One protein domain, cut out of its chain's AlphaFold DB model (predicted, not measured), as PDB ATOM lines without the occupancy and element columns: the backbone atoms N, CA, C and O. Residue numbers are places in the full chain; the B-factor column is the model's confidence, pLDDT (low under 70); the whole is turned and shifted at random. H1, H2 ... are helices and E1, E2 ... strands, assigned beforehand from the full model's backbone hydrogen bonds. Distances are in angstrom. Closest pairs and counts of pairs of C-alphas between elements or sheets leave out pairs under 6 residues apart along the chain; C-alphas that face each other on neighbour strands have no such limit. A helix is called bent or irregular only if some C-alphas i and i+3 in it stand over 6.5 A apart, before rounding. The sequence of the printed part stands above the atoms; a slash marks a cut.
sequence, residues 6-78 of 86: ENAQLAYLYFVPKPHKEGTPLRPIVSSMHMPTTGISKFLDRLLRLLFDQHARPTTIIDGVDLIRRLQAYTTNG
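This is residues 6 to 78 of the 86 residues of the protein "Hypothetical protein" of Adineta ricciae (UniProt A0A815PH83). The model is an open, flat arch with an empty middle: the two-stranded hairpin of E1 and E2 makes one leg, the long helix H1 runs away from it as the top and turns at a kink, and the helix H2 makes the other leg. The 73 printed residues hold two named strands followed by two named helices, in the order E1, E2, H1, H2; the sheet, E1 - E2, is antiparallel and the class is mixed, helices and strands. The whole is extended, with a radius of gyration of the C-alphas of 19.5 A and spans of 52 by 40 by 13 A.

E1 is residues 12 to 16, beginning at C-alpha 12 (116.151, 211.302, 305.138), and E2 is residues 27 to 31. H1, residues 36 to 56, begins at C-alpha 36 (126.878, 206.930, 299.945) and measures 26.0 A from first to last C-alpha. H2, residues 64 to 76, measures 18.3 A and ends at C-alpha 76 (146.839, 245.998, 303.445).

E1 and E2 form a hairpin, antiparallel at 149 degrees between their directions. The C-alphas of Phe 15 and Pro 28 face each other at 4.5 A. N 14 and O 29 are 3.0 A apart and N 31 and O 12 are 2.8 A apart, both within hydrogen-bond range. A tight link of 4 residues joins E2 to H1. H1 has a kink of 60 degrees near residue 50 and is irregular, with C-alphas 47 and 50 lying 7.2 A apart. H1 and H2 are apart. E1 is apart from both helices, and E2 is apart from H2. In H2 every O i to N i+4 pair is within hydrogen-bond range; in H1, 15 of 17 are.

The two C-alphas farthest apart, those of Glu 6 and Gly 78, are 53.4 A apart. Residues 19 to 24 stand free, as do residues 71 to 78, of which 71 to 76 belong to H2. The printed part has no cut and no long link. Mean pLDDT of the printed part is 92.4, and no printed residue is under 70.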
ATOM      1  N   GLU A   6     128.435 199.012 304.244       82.56
ATOM      2  CA  GLU A   6     127.619 198.889 305.458       82.56
ATOM      3  C   GLU A   6     127.207 200.235 306.086       82.56
ATOM      4  O   GLU A   6     126.255 200.296 306.857       82.56
ATOM      5  N   ASN A   7     127.890 201.328 305.734       77.94
ATOM      6  CA  ASN A   7     127.591 202.671 306.238       77.94
ATOM      7  C   ASN A   7     126.648 203.460 305.312       77.94
ATOM      8  O   ASN A   7     126.345 204.621 305.590       77.94
ATOM      9  N   ALA A   8     126.231 202.868 304.190       80.69
ATOM     10  CA  ALA A   8     125.327 203.482 303.230       80.69
ATOM     11  C   ALA A   8     123.898 203.540 303.781       80.69
ATOM     12  O   ALA A   8     123.294 202.507 304.057       80.69
ATOM     13  N   GLN A   9     123.331 204.740 303.879       87.06
ATOM     14  CA  GLN A   9     121.919 204.930 304.213       87.06
ATOM     15  C   GLN A   9     121.206 205.717 303.113       87.06
ATOM     16  O   GLN A   9     121.827 206.468 302.359       87.06
ATOM     17  N   LEU A  10     119.889 205.542 303.009       88.25
ATOM     18  CA  LEU A  10     119.059 206.363 302.128       88.25
ATOM     19  C   LEU A  10     118.969 207.805 302.649       88.25
ATOM     20  O   LEU A  10     119.276 208.093 303.807       88.25
ATOM     21  N   ALA A  11     118.544 208.722 301.779       90.31
ATOM     22  CA  ALA A  11     118.269 210.093 302.187       90.31
ATOM     23  C   ALA A  11     117.114 210.150 303.198       90.31
ATOM     24  O   ALA A  11     116.117 209.440 303.060       90.31
ATOM     25  N   TYR A  12     117.217 211.057 304.167       91.94
ATOM     26  CA  TYR A  12     116.151 211.302 305.138       91.94
ATOM     27  C   TYR A  12     115.282 212.470 304.683       91.94
ATOM     28  O   TYR A  12     115.787 213.579 304.503       91.94
ATOM     29  N   LEU A  13     113.978 212.241 304.531       93.75
ATOM     30  CA  LEU A  13     112.999 213.306 304.327       93.75
ATOM     31  C   LEU A  13     112.467 213.771 305.686       93.75
ATOM     32  O   LEU A  13     111.925 212.974 306.448       93.75
ATOM     33  N   TYR A  14     112.604 215.061 305.977       93.56
ATOM     34  CA  TYR A  14     112.035 215.681 307.170       93.56
ATOM     35  C   TYR A  14     111.462 217.057 306.846       93.56
ATOM     36  O   TYR A  14     111.700 217.621 305.779       93.56
ATOM     37  N   PHE A  15     110.679 217.599 307.772       95.44
ATOM     38  CA  PHE A  15     109.928 218.827 307.572       95.44
ATOM     39  C   PHE A  15     110.333 219.870 308.613       95.44
ATOM     40  O   PHE A  15     110.297 219.606 309.812       95.44
ATOM     41  N   VAL A  16     110.725 221.060 308.156       95.56
ATOM     42  CA  VAL A  16     111.178 222.156 309.026       95.56
ATOM     43  C   VAL A  16     110.100 223.239 309.113       95.56
ATOM     44  O   VAL A  16     109.657 223.730 308.066       95.56
ATOM     45  N   PRO A  17     109.696 223.670 310.323       93.12
ATOM     46  CA  PRO A  17     108.708 224.727 310.482       93.12
ATOM     47  C   PRO A  17     109.196 226.074 309.948       93.12
ATOM     48  O   PRO A  17     110.389 226.399 309.937       93.12
ATOM     49  N   LYS A  18     108.236 226.887 309.501       92.25
ATOM     50  CA  LYS A  18     108.443 228.283 309.110       92.25
ATOM     51  C   LYS A  18     107.768 229.188 310.137       92.25
ATOM     52  O   LYS A  18     106.685 229.686 309.861       92.25
ATOM     53  N   PRO A  19     108.399 229.439 311.301       87.94
ATOM     54  CA  PRO A  19     107.749 230.157 312.403       87.94
ATOM     55  C   PRO A  19     107.357 231.599 312.049       87.94
ATOM     56  O   PRO A  19     106.504 232.178 312.698       87.94
ATOM     57  N   HIS A  20     107.956 232.174 311.003       90.94
ATOM     58  CA  HIS A  20     107.665 233.523 310.517       90.94
ATOM     59  C   HIS A  20     106.572 233.576 309.431       90.94
ATOM     60  O   HIS A  20     106.365 234.639 308.851       90.94
ATOM     61  N   LYS A  21     105.927 232.455 309.073       91.94
ATOM     62  CA  LYS A  21     104.842 232.424 308.077       91.94
ATOM     63  C   LYS A  21     103.674 231.581 308.573       91.94
ATOM     64  O   LYS A  21     103.721 230.354 308.504       91.94
ATOM     65  N   GLU A  22     102.621 232.247 309.031       92.12
ATOM     66  CA  GLU A  22     101.371 231.581 309.400       92.12
ATOM     67  C   GLU A  22     100.722 230.893 308.189       92.12
ATOM     68  O   GLU A  22     100.920 231.293 307.039       92.12
ATOM     69  N   GLY A  23      99.998 229.799 308.441       90.69
ATOM     70  CA  GLY A  23      99.269 229.038 307.417       90.69
ATOM     71  C   GLY A  23     100.128 228.339 306.354       90.69
ATOM     72  O   GLY A  23      99.587 227.669 305.478       90.69
ATOM     73  N   THR A  24     101.458 228.466 306.401       90.38
ATOM     74  CA  THR A  24     102.347 227.867 305.397       90.38
ATOM     75  C   THR A  24     102.704 226.431 305.792       90.38
ATOM     76  O   THR A  24     103.094 226.205 306.942       90.38
ATOM     77  N   PRO A  25     102.639 225.453 304.864       90.25
ATOM     78  CA  PRO A  25     103.081 224.094 305.152       90.25
ATOM     79  C   PRO A  25     104.568 224.065 305.526       90.25
ATOM     80  O   PRO A  25     105.360 224.934 305.143       90.25
ATOM     81  N   LEU A  26     104.961 223.037 306.279       94.38
ATOM     82  CA  LEU A  26     106.356 222.836 306.661       94.38
ATOM     83  C   LEU A  26     107.247 222.725 305.412       94.38
ATOM     84  O   LEU A  26     106.835 222.187 304.385       94.38
ATOM     85  N   ARG A  27     108.495 223.201 305.497       93.94
ATOM     86  CA  ARG A  27     109.450 223.072 304.390       93.94
ATOM     87  C   ARG A  27     109.977 221.633 304.347       93.94
ATOM     88  O   ARG A  27     110.673 221.262 305.295       93.94
ATOM     89  N   PRO A  28     109.730 220.859 303.277       94.88
ATOM     90  CA  PRO A  28     110.380 219.567 303.114       94.88
ATOM     91  C   PRO A  28     111.880 219.776 302.889       94.88
ATOM     92  O   PRO A  28     112.288 220.641 302.110       94.88
ATOM     93  N   ILE A  29     112.700 218.990 303.576       95.69
ATOM     94  CA  ILE A  29     114.149 218.931 303.415       95.69
ATOM     95  C   ILE A  29     114.548 217.473 303.216       95.69
ATOM     96  O   ILE A  29     114.146 216.594 303.975       95.69
ATOM     97  N   VAL A  30     115.386 217.234 302.211       93.56
ATOM     98  CA  VAL A  30     116.025 215.940 301.971       93.56
ATOM     99  C   VAL A  30     117.464 216.023 302.486       93.56
ATOM    100  O   VAL A  30     118.273 216.772 301.943       93.56
ATOM    101  N   SER A  31     117.786 215.290 303.555       90.62
ATOM    102  CA  SER A  31     119.152 215.186 304.084       90.62
ATOM    103  C   SER A  31     119.931 214.094 303.364       90.62
ATOM    104  O   SER A  31     119.558 212.922 303.404       90.62
ATOM    105  N   SER A  32     121.063 214.478 302.776       88.56
ATOM    106  CA  SER A  32     122.041 213.573 302.164       88.56
ATOM    107  C   SER A  32     123.191 213.185 303.106       88.56
ATOM    108  O   SER A  32     124.136 212.522 302.683       88.56
ATOM    109  N   MET A  33     123.137 213.578 304.385       84.00
ATOM    110  CA  MET A  33     124.279 213.499 305.308       84.00
ATOM    111  C   MET A  33     124.859 212.081 305.457       84.00
ATOM    112  O   MET A  33     126.078 211.924 305.505       84.00
ATOM    113  N   HIS A  34     124.006 211.056 305.456       81.75
ATOM    114  CA  HIS A  34     124.401 209.646 305.593       81.75
ATOM    115  C   HIS A  34     124.341 208.860 304.276       81.75
ATOM    116  O   HIS A  34     124.464 207.637 304.268       81.75
ATOM    117  N   MET A  35     124.171 209.554 303.147       89.69
ATOM    118  CA  MET A  35     124.153 208.896 301.847       89.69
ATOM    119  C   MET A  35     125.549 208.439 301.404       89.69
ATOM    120  O   MET A  35     126.548 209.097 301.724       89.69
ATOM    121  N   PRO A  36     125.632 207.375 300.575       87.75
ATOM    122  CA  PRO A  36     126.878 206.930 299.945       87.75
ATOM    123  C   PRO A  36     127.647 208.057 299.254       87.75
ATOM    124  O   PRO A  36     128.878 208.079 299.276       87.75
ATOM    125  N   THR A  37     126.920 209.024 298.687       88.31
ATOM    126  CA  THR A  37     127.478 210.190 297.996       88.31
ATOM    127  C   THR A  37     128.438 210.971 298.881       88.31
ATOM    128  O   THR A  37     129.491 211.366 298.406       88.31
ATOM    129  N   THR A  38     128.156 211.119 300.179       86.69
ATOM    130  CA  THR A  38     129.049 211.816 301.117       86.69
ATOM    131  C   THR A  38     130.398 211.106 301.238       86.69
ATOM    132  O   THR A  38     131.452 211.745 301.251       86.69
ATOM    133  N   GLY A  39     130.386 209.772 301.310       86.56
ATOM    134  CA  GLY A  39     131.601 208.963 301.364       86.56
ATOM    135  C   GLY A  39     132.386 208.996 300.052       86.56
ATOM    136  O   GLY A  39     133.606 209.159 300.073       86.56
ATOM    137  N   ILE A  40     131.682 208.913 298.920       89.88
ATOM    138  CA  ILE A  40     132.268 209.020 297.577       89.88
ATOM    139  C   ILE A  40     132.905 210.400 297.380       89.88
ATOM    140  O   ILE A  40     134.065 210.476 296.987       89.88
ATOM    141  N   SER A  41     132.211 211.485 297.729       91.25
ATOM    142  CA  SER A  41     132.744 212.847 297.640       91.25
ATOM    143  C   SER A  41     134.003 213.020 298.487       91.25
ATOM    144  O   SER A  41     134.984 213.569 298.000       91.25
ATOM    145  N   LYS A  42     134.031 212.495 299.721       90.12
ATOM    146  CA  LYS A  42     135.237 212.526 300.572       90.12
ATOM    147  C   LYS A  42     136.389 211.702 299.999       90.12
ATOM    148  O   LYS A  42     137.550 212.045 300.207       90.12
ATOM    149  N   PHE A  43     136.093 210.584 299.343       91.69
ATOM    150  CA  PHE A  43     137.113 209.776 298.682       91.69
ATOM    151  C   PHE A  43     137.701 210.512 297.472       91.69
ATOM    152  O   PHE A  43     138.921 210.615 297.372       91.69
ATOM    153  N   LEU A  44     136.847 211.083 296.619       94.44
ATOM    154  CA  LEU A  44     137.263 211.880 295.465       94.44
ATOM    155  C   LEU A  44     138.047 213.129 295.877       94.44
ATOM    156  O   LEU A  44     139.095 213.386 295.298       94.44
ATOM    157  N   ASP A  45     137.599 213.849 296.909       93.56
ATOM    158  CA  ASP A  45     138.319 215.006 297.457       93.56
ATOM    159  C   ASP A  45     139.762 214.635 297.813       93.56
ATOM    160  O   ASP A  45     140.688 215.316 297.394       93.56
ATOM    161  N   ARG A  46     139.985 213.491 298.473       94.44
ATOM    162  CA  ARG A  46     141.342 213.024 298.803       94.44
ATOM    163  C   ARG A  46     142.196 212.735 297.574       94.44
ATOM    164  O   ARG A  46     143.384 213.034 297.602       94.44
ATOM    165  N   LEU A  47     141.618 212.141 296.529       95.12
ATOM    166  CA  LEU A  47     142.347 211.850 295.291       95.12
ATOM    167  C   LEU A  47     142.730 213.134 294.550       95.12
ATOM    168  O   LEU A  47     143.839 213.249 294.040       95.12
ATOM    169  N   LEU A  48     141.819 214.106 294.516       95.75
ATOM    170  CA  LEU A  48     142.009 215.368 293.805       95.75
ATOM    171  C   LEU A  48     142.746 216.419 294.642       95.75
ATOM    172  O   LEU A  48     143.152 217.445 294.097       95.75
ATOM    173  N   ARG A  49     142.949 216.174 295.944       95.38
ATOM    174  CA  ARG A  49     143.461 217.179 296.879       95.38
ATOM    175  C   ARG A  49     144.804 217.754 296.455       95.38
ATOM    176  O   ARG A  49     144.982 218.963 296.513       95.38
ATOM    177  N   LEU A  50     145.711 216.904 295.971       96.25
ATOM    178  CA  LEU A  50     147.027 217.338 295.501       96.25
ATOM    179  C   LEU A  50     146.914 218.335 294.337       96.25
ATOM    180  O   LEU A  50     147.555 219.381 294.358       96.25
ATOM    181  N   LEU A  51     146.064 218.036 293.353       96.56
ATOM    182  CA  LEU A  51     145.838 218.907 292.197       96.56
ATOM    183  C   LEU A  51     145.150 220.211 292.608       96.56
ATOM    184  O   LEU A  51     145.511 221.287 292.127       96.56
ATOM    185  N   PHE A  52     144.183 220.125 293.522       95.62
ATOM    186  CA  PHE A  52     143.525 221.298 294.086       95.62
ATOM    187  C   PHE A  52     144.533 222.212 294.789       95.62
ATOM    188  O   PHE A  52     144.567 223.410 294.507       95.62
ATOM    189  N   ASP A  53     145.384 221.657 295.651       95.31
ATOM    190  CA  ASP A  53     146.370 222.419 296.415       95.31
ATOM    191  C   ASP A  53     147.432 223.068 295.507       95.31
ATOM    192  O   ASP A  53     147.851 224.195 295.769       95.31
ATOM    193  N   GLN A  54     147.808 222.415 294.403       96.00
ATOM    194  CA  GLN A  54     148.773 222.950 293.436       96.00
ATOM    195  C   GLN A  54     148.195 224.046 292.531       96.00
ATOM    196  O   GLN A  54     148.882 225.025 292.244       96.00
ATOM    197  N   HIS A  55     146.952 223.895 292.067       95.75
ATOM    198  CA  HIS A  55     146.434 224.722 290.969       95.75
ATOM    199  C   HIS A  55     145.238 225.601 291.339       95.75
ATOM    200  O   HIS A  55     145.105 226.702 290.808       95.75
ATOM    201  N   ALA A  56     144.366 225.153 292.242       95.44
ATOM    202  CA  ALA A  56     143.103 225.833 292.546       95.44
ATOM    203  C   ALA A  56     143.112 226.555 293.902       95.44
ATOM    204  O   ALA A  56     142.362 227.511 294.113       95.44
ATOM    205  N   ARG A  57     143.974 226.147 294.836       93.56
ATOM    206  CA  ARG A  57     144.079 226.733 296.178       93.56
ATOM    207  C   ARG A  57     144.371 228.241 296.198       93.56
ATOM    208  O   ARG A  57     143.819 228.908 297.082       93.56
ATOM    209  N   PRO A  58     145.187 228.825 295.294       92.69
ATOM    210  CA  PRO A  58     145.419 230.270 295.288       92.69
ATOM    211  C   PRO A  58     144.153 231.079 294.986       92.69
ATOM    212  O   PRO A  58     143.961 232.146 295.562       92.69
ATOM    213  N   THR A  59     143.254 230.557 294.154       93.31
ATOM    214  CA  THR A  59     142.038 231.257 293.705       93.31
ATOM    215  C   THR A  59     140.778 230.841 294.464       93.31
ATOM    216  O   THR A  59     139.784 231.560 294.434       93.31
ATOM    217  N   THR A  60     140.813 229.720 295.187       95.31
ATOM    218  CA  THR A  60     139.656 229.199 295.927       95.31
ATOM    219  C   THR A  60     139.638 229.692 297.368       95.31
ATOM    220  O   THR A  60     140.640 229.573 298.070       95.31
ATOM    221  N   ILE A  61     138.485 230.183 297.826       96.31
ATOM    222  CA  ILE A  61     138.203 230.490 299.234       96.31
ATOM    223  C   ILE A  61     137.689 229.226 299.925       96.31
ATOM    224  O   ILE A  61     136.733 228.619 299.447       96.31
ATOM    225  N   ILE A  62     138.311 228.831 301.037       92.75
ATOM    226  CA  ILE A  62     137.977 227.565 301.718       92.75
ATOM    227  C   ILE A  62     136.859 227.743 302.750       92.75
ATOM    228  O   ILE A  62     135.966 226.906 302.851       92.75
ATOM    229  N   ASP A  63     136.905 228.825 303.523       95.25
ATOM    230  CA  ASP A  63     135.934 229.118 304.574       95.25
ATOM    231  C   ASP A  63     135.864 230.628 304.857       95.25
ATOM    232  O   ASP A  63     136.562 231.440 304.241       95.25
ATOM    233  N   GLY A  64     134.996 231.014 305.797       97.06
ATOM    234  CA  GLY A  64     134.834 232.412 306.192       97.06
ATOM    235  C   GLY A  64     136.092 233.020 306.820       97.06
ATOM    236  O   GLY A  64     136.340 234.208 306.649       97.06
ATOM    237  N   VAL A  65     136.923 232.234 307.503       97.12
ATOM    238  CA  VAL A  65     138.153 232.732 308.129       97.12
ATOM    239  C   VAL A  65     139.237 232.972 307.070       97.12
ATOM    240  O   VAL A  65     139.884 234.019 307.093       97.12
ATOM    241  N   ASP A  66     139.419 232.051 306.116       96.06
ATOM    242  CA  ASP A  66     140.291 232.217 304.940       96.06
ATOM    243  C   ASP A  66     139.863 233.441 304.122       96.06
ATOM    244  O   ASP A  66     140.707 234.251 303.734       96.06
ATOM    245  N   LEU A  67     138.552 233.636 303.939       95.81
ATOM    246  CA  LEU A  67     138.015 234.823 303.281       95.81
ATOM    247  C   LEU A  67     138.433 236.110 303.997       95.81
ATOM    248  O   LEU A  67     139.014 236.993 303.367       95.81
ATOM    249  N   ILE A  68     138.158 236.224 305.300       95.88
ATOM    250  CA  ILE A  68     138.467 237.439 306.066       95.88
ATOM    251  C   ILE A  68     139.971 237.732 306.042       95.88
ATOM    252  O   ILE A  68     140.357 238.871 305.779       95.88
ATOM    253  N   ARG A  69     140.823 236.715 306.222       95.81
ATOM    254  CA  ARG A  69     142.286 236.874 306.145       95.81
ATOM    255  C   ARG A  69     142.739 237.411 304.789       95.81
ATOM    256  O   ARG A  69     143.572 238.313 304.728       95.81
ATOM    257  N   ARG A  70     142.182 236.898 303.689       94.50
ATOM    258  CA  ARG A  70     142.518 237.386 302.344       94.50
ATOM    259  C   ARG A  70     142.020 238.800 302.107       94.50
ATOM    260  O   ARG A  70     142.769 239.610 301.580       94.50
ATOM    261  N   LEU A  71     140.801 239.127 302.530       94.38
ATOM    262  CA  LEU A  71     140.280 240.490 302.410       94.38
ATOM    263  C   LEU A  71     141.163 241.491 303.169       94.38
ATOM    264  O   LEU A  71     141.500 242.538 302.622       94.38
ATOM    265  N   GLN A  72     141.622 241.138 304.373       95.06
ATOM    266  CA  GLN A  72     142.577 241.946 305.138       95.06
ATOM    267  C   GLN A  72     143.907 242.134 304.395       95.06
ATOM    268  O   GLN A  72     144.426 243.252 304.344       95.06
ATOM    269  N   ALA A  73     144.439 241.078 303.773       94.75
ATOM    270  CA  ALA A  73     145.647 241.174 302.955       94.75
ATOM    271  C   ALA A  73     145.445 242.100 301.743       94.75
ATOM    272  O   ALA A  73     146.295 242.935 301.454       94.75
ATOM    273  N   TYR A  74     144.295 242.022 301.069       94.12
ATOM    274  CA  TYR A  74     143.969 242.899 299.939       94.12
ATOM    275  C   TYR A  74     143.822 244.359 300.374       94.12
ATOM    276  O   TYR A  74     144.242 245.254 299.645       94.12
ATOM    277  N   THR A  75     143.265 244.613 301.560       94.88
ATOM    278  CA  THR A  75     143.216 245.962 302.132       94.88
ATOM    279  C   THR A  75     144.605 246.479 302.485       94.88
ATOM    280  O   THR A  75     144.930 247.609 302.131       94.88
ATOM    281  N   THR A  76     145.450 245.644 303.093       95.12
ATOM    282  CA  THR A  76     146.839 245.998 303.445       95.12
ATOM    283  C   THR A  76     147.671 246.313 302.201       95.12
ATOM    284  O   THR A  76     148.410 247.290 302.180       95.12
ATOM    285  N   ASN A  77     147.486 245.542 301.129       95.12
ATOM    286  CA  ASN A  77     148.170 245.744 299.850       95.12
ATOM    287  C   ASN A  77     147.539 246.857 298.990       95.12
ATOM    288  O   ASN A  77     147.967 247.084 297.861       95.12
ATOM    289  N   GLY A  78     146.498 247.537 299.482       93.62
ATOM    290  CA  GLY A  78     145.835 248.644 298.786       93.62
ATOM    291  C   GLY A  78     144.903 248.240 297.636       93.62
ATOM    292  O   GLY A  78     144.317 249.116 296.999       93.62
TER     293      GLY A  78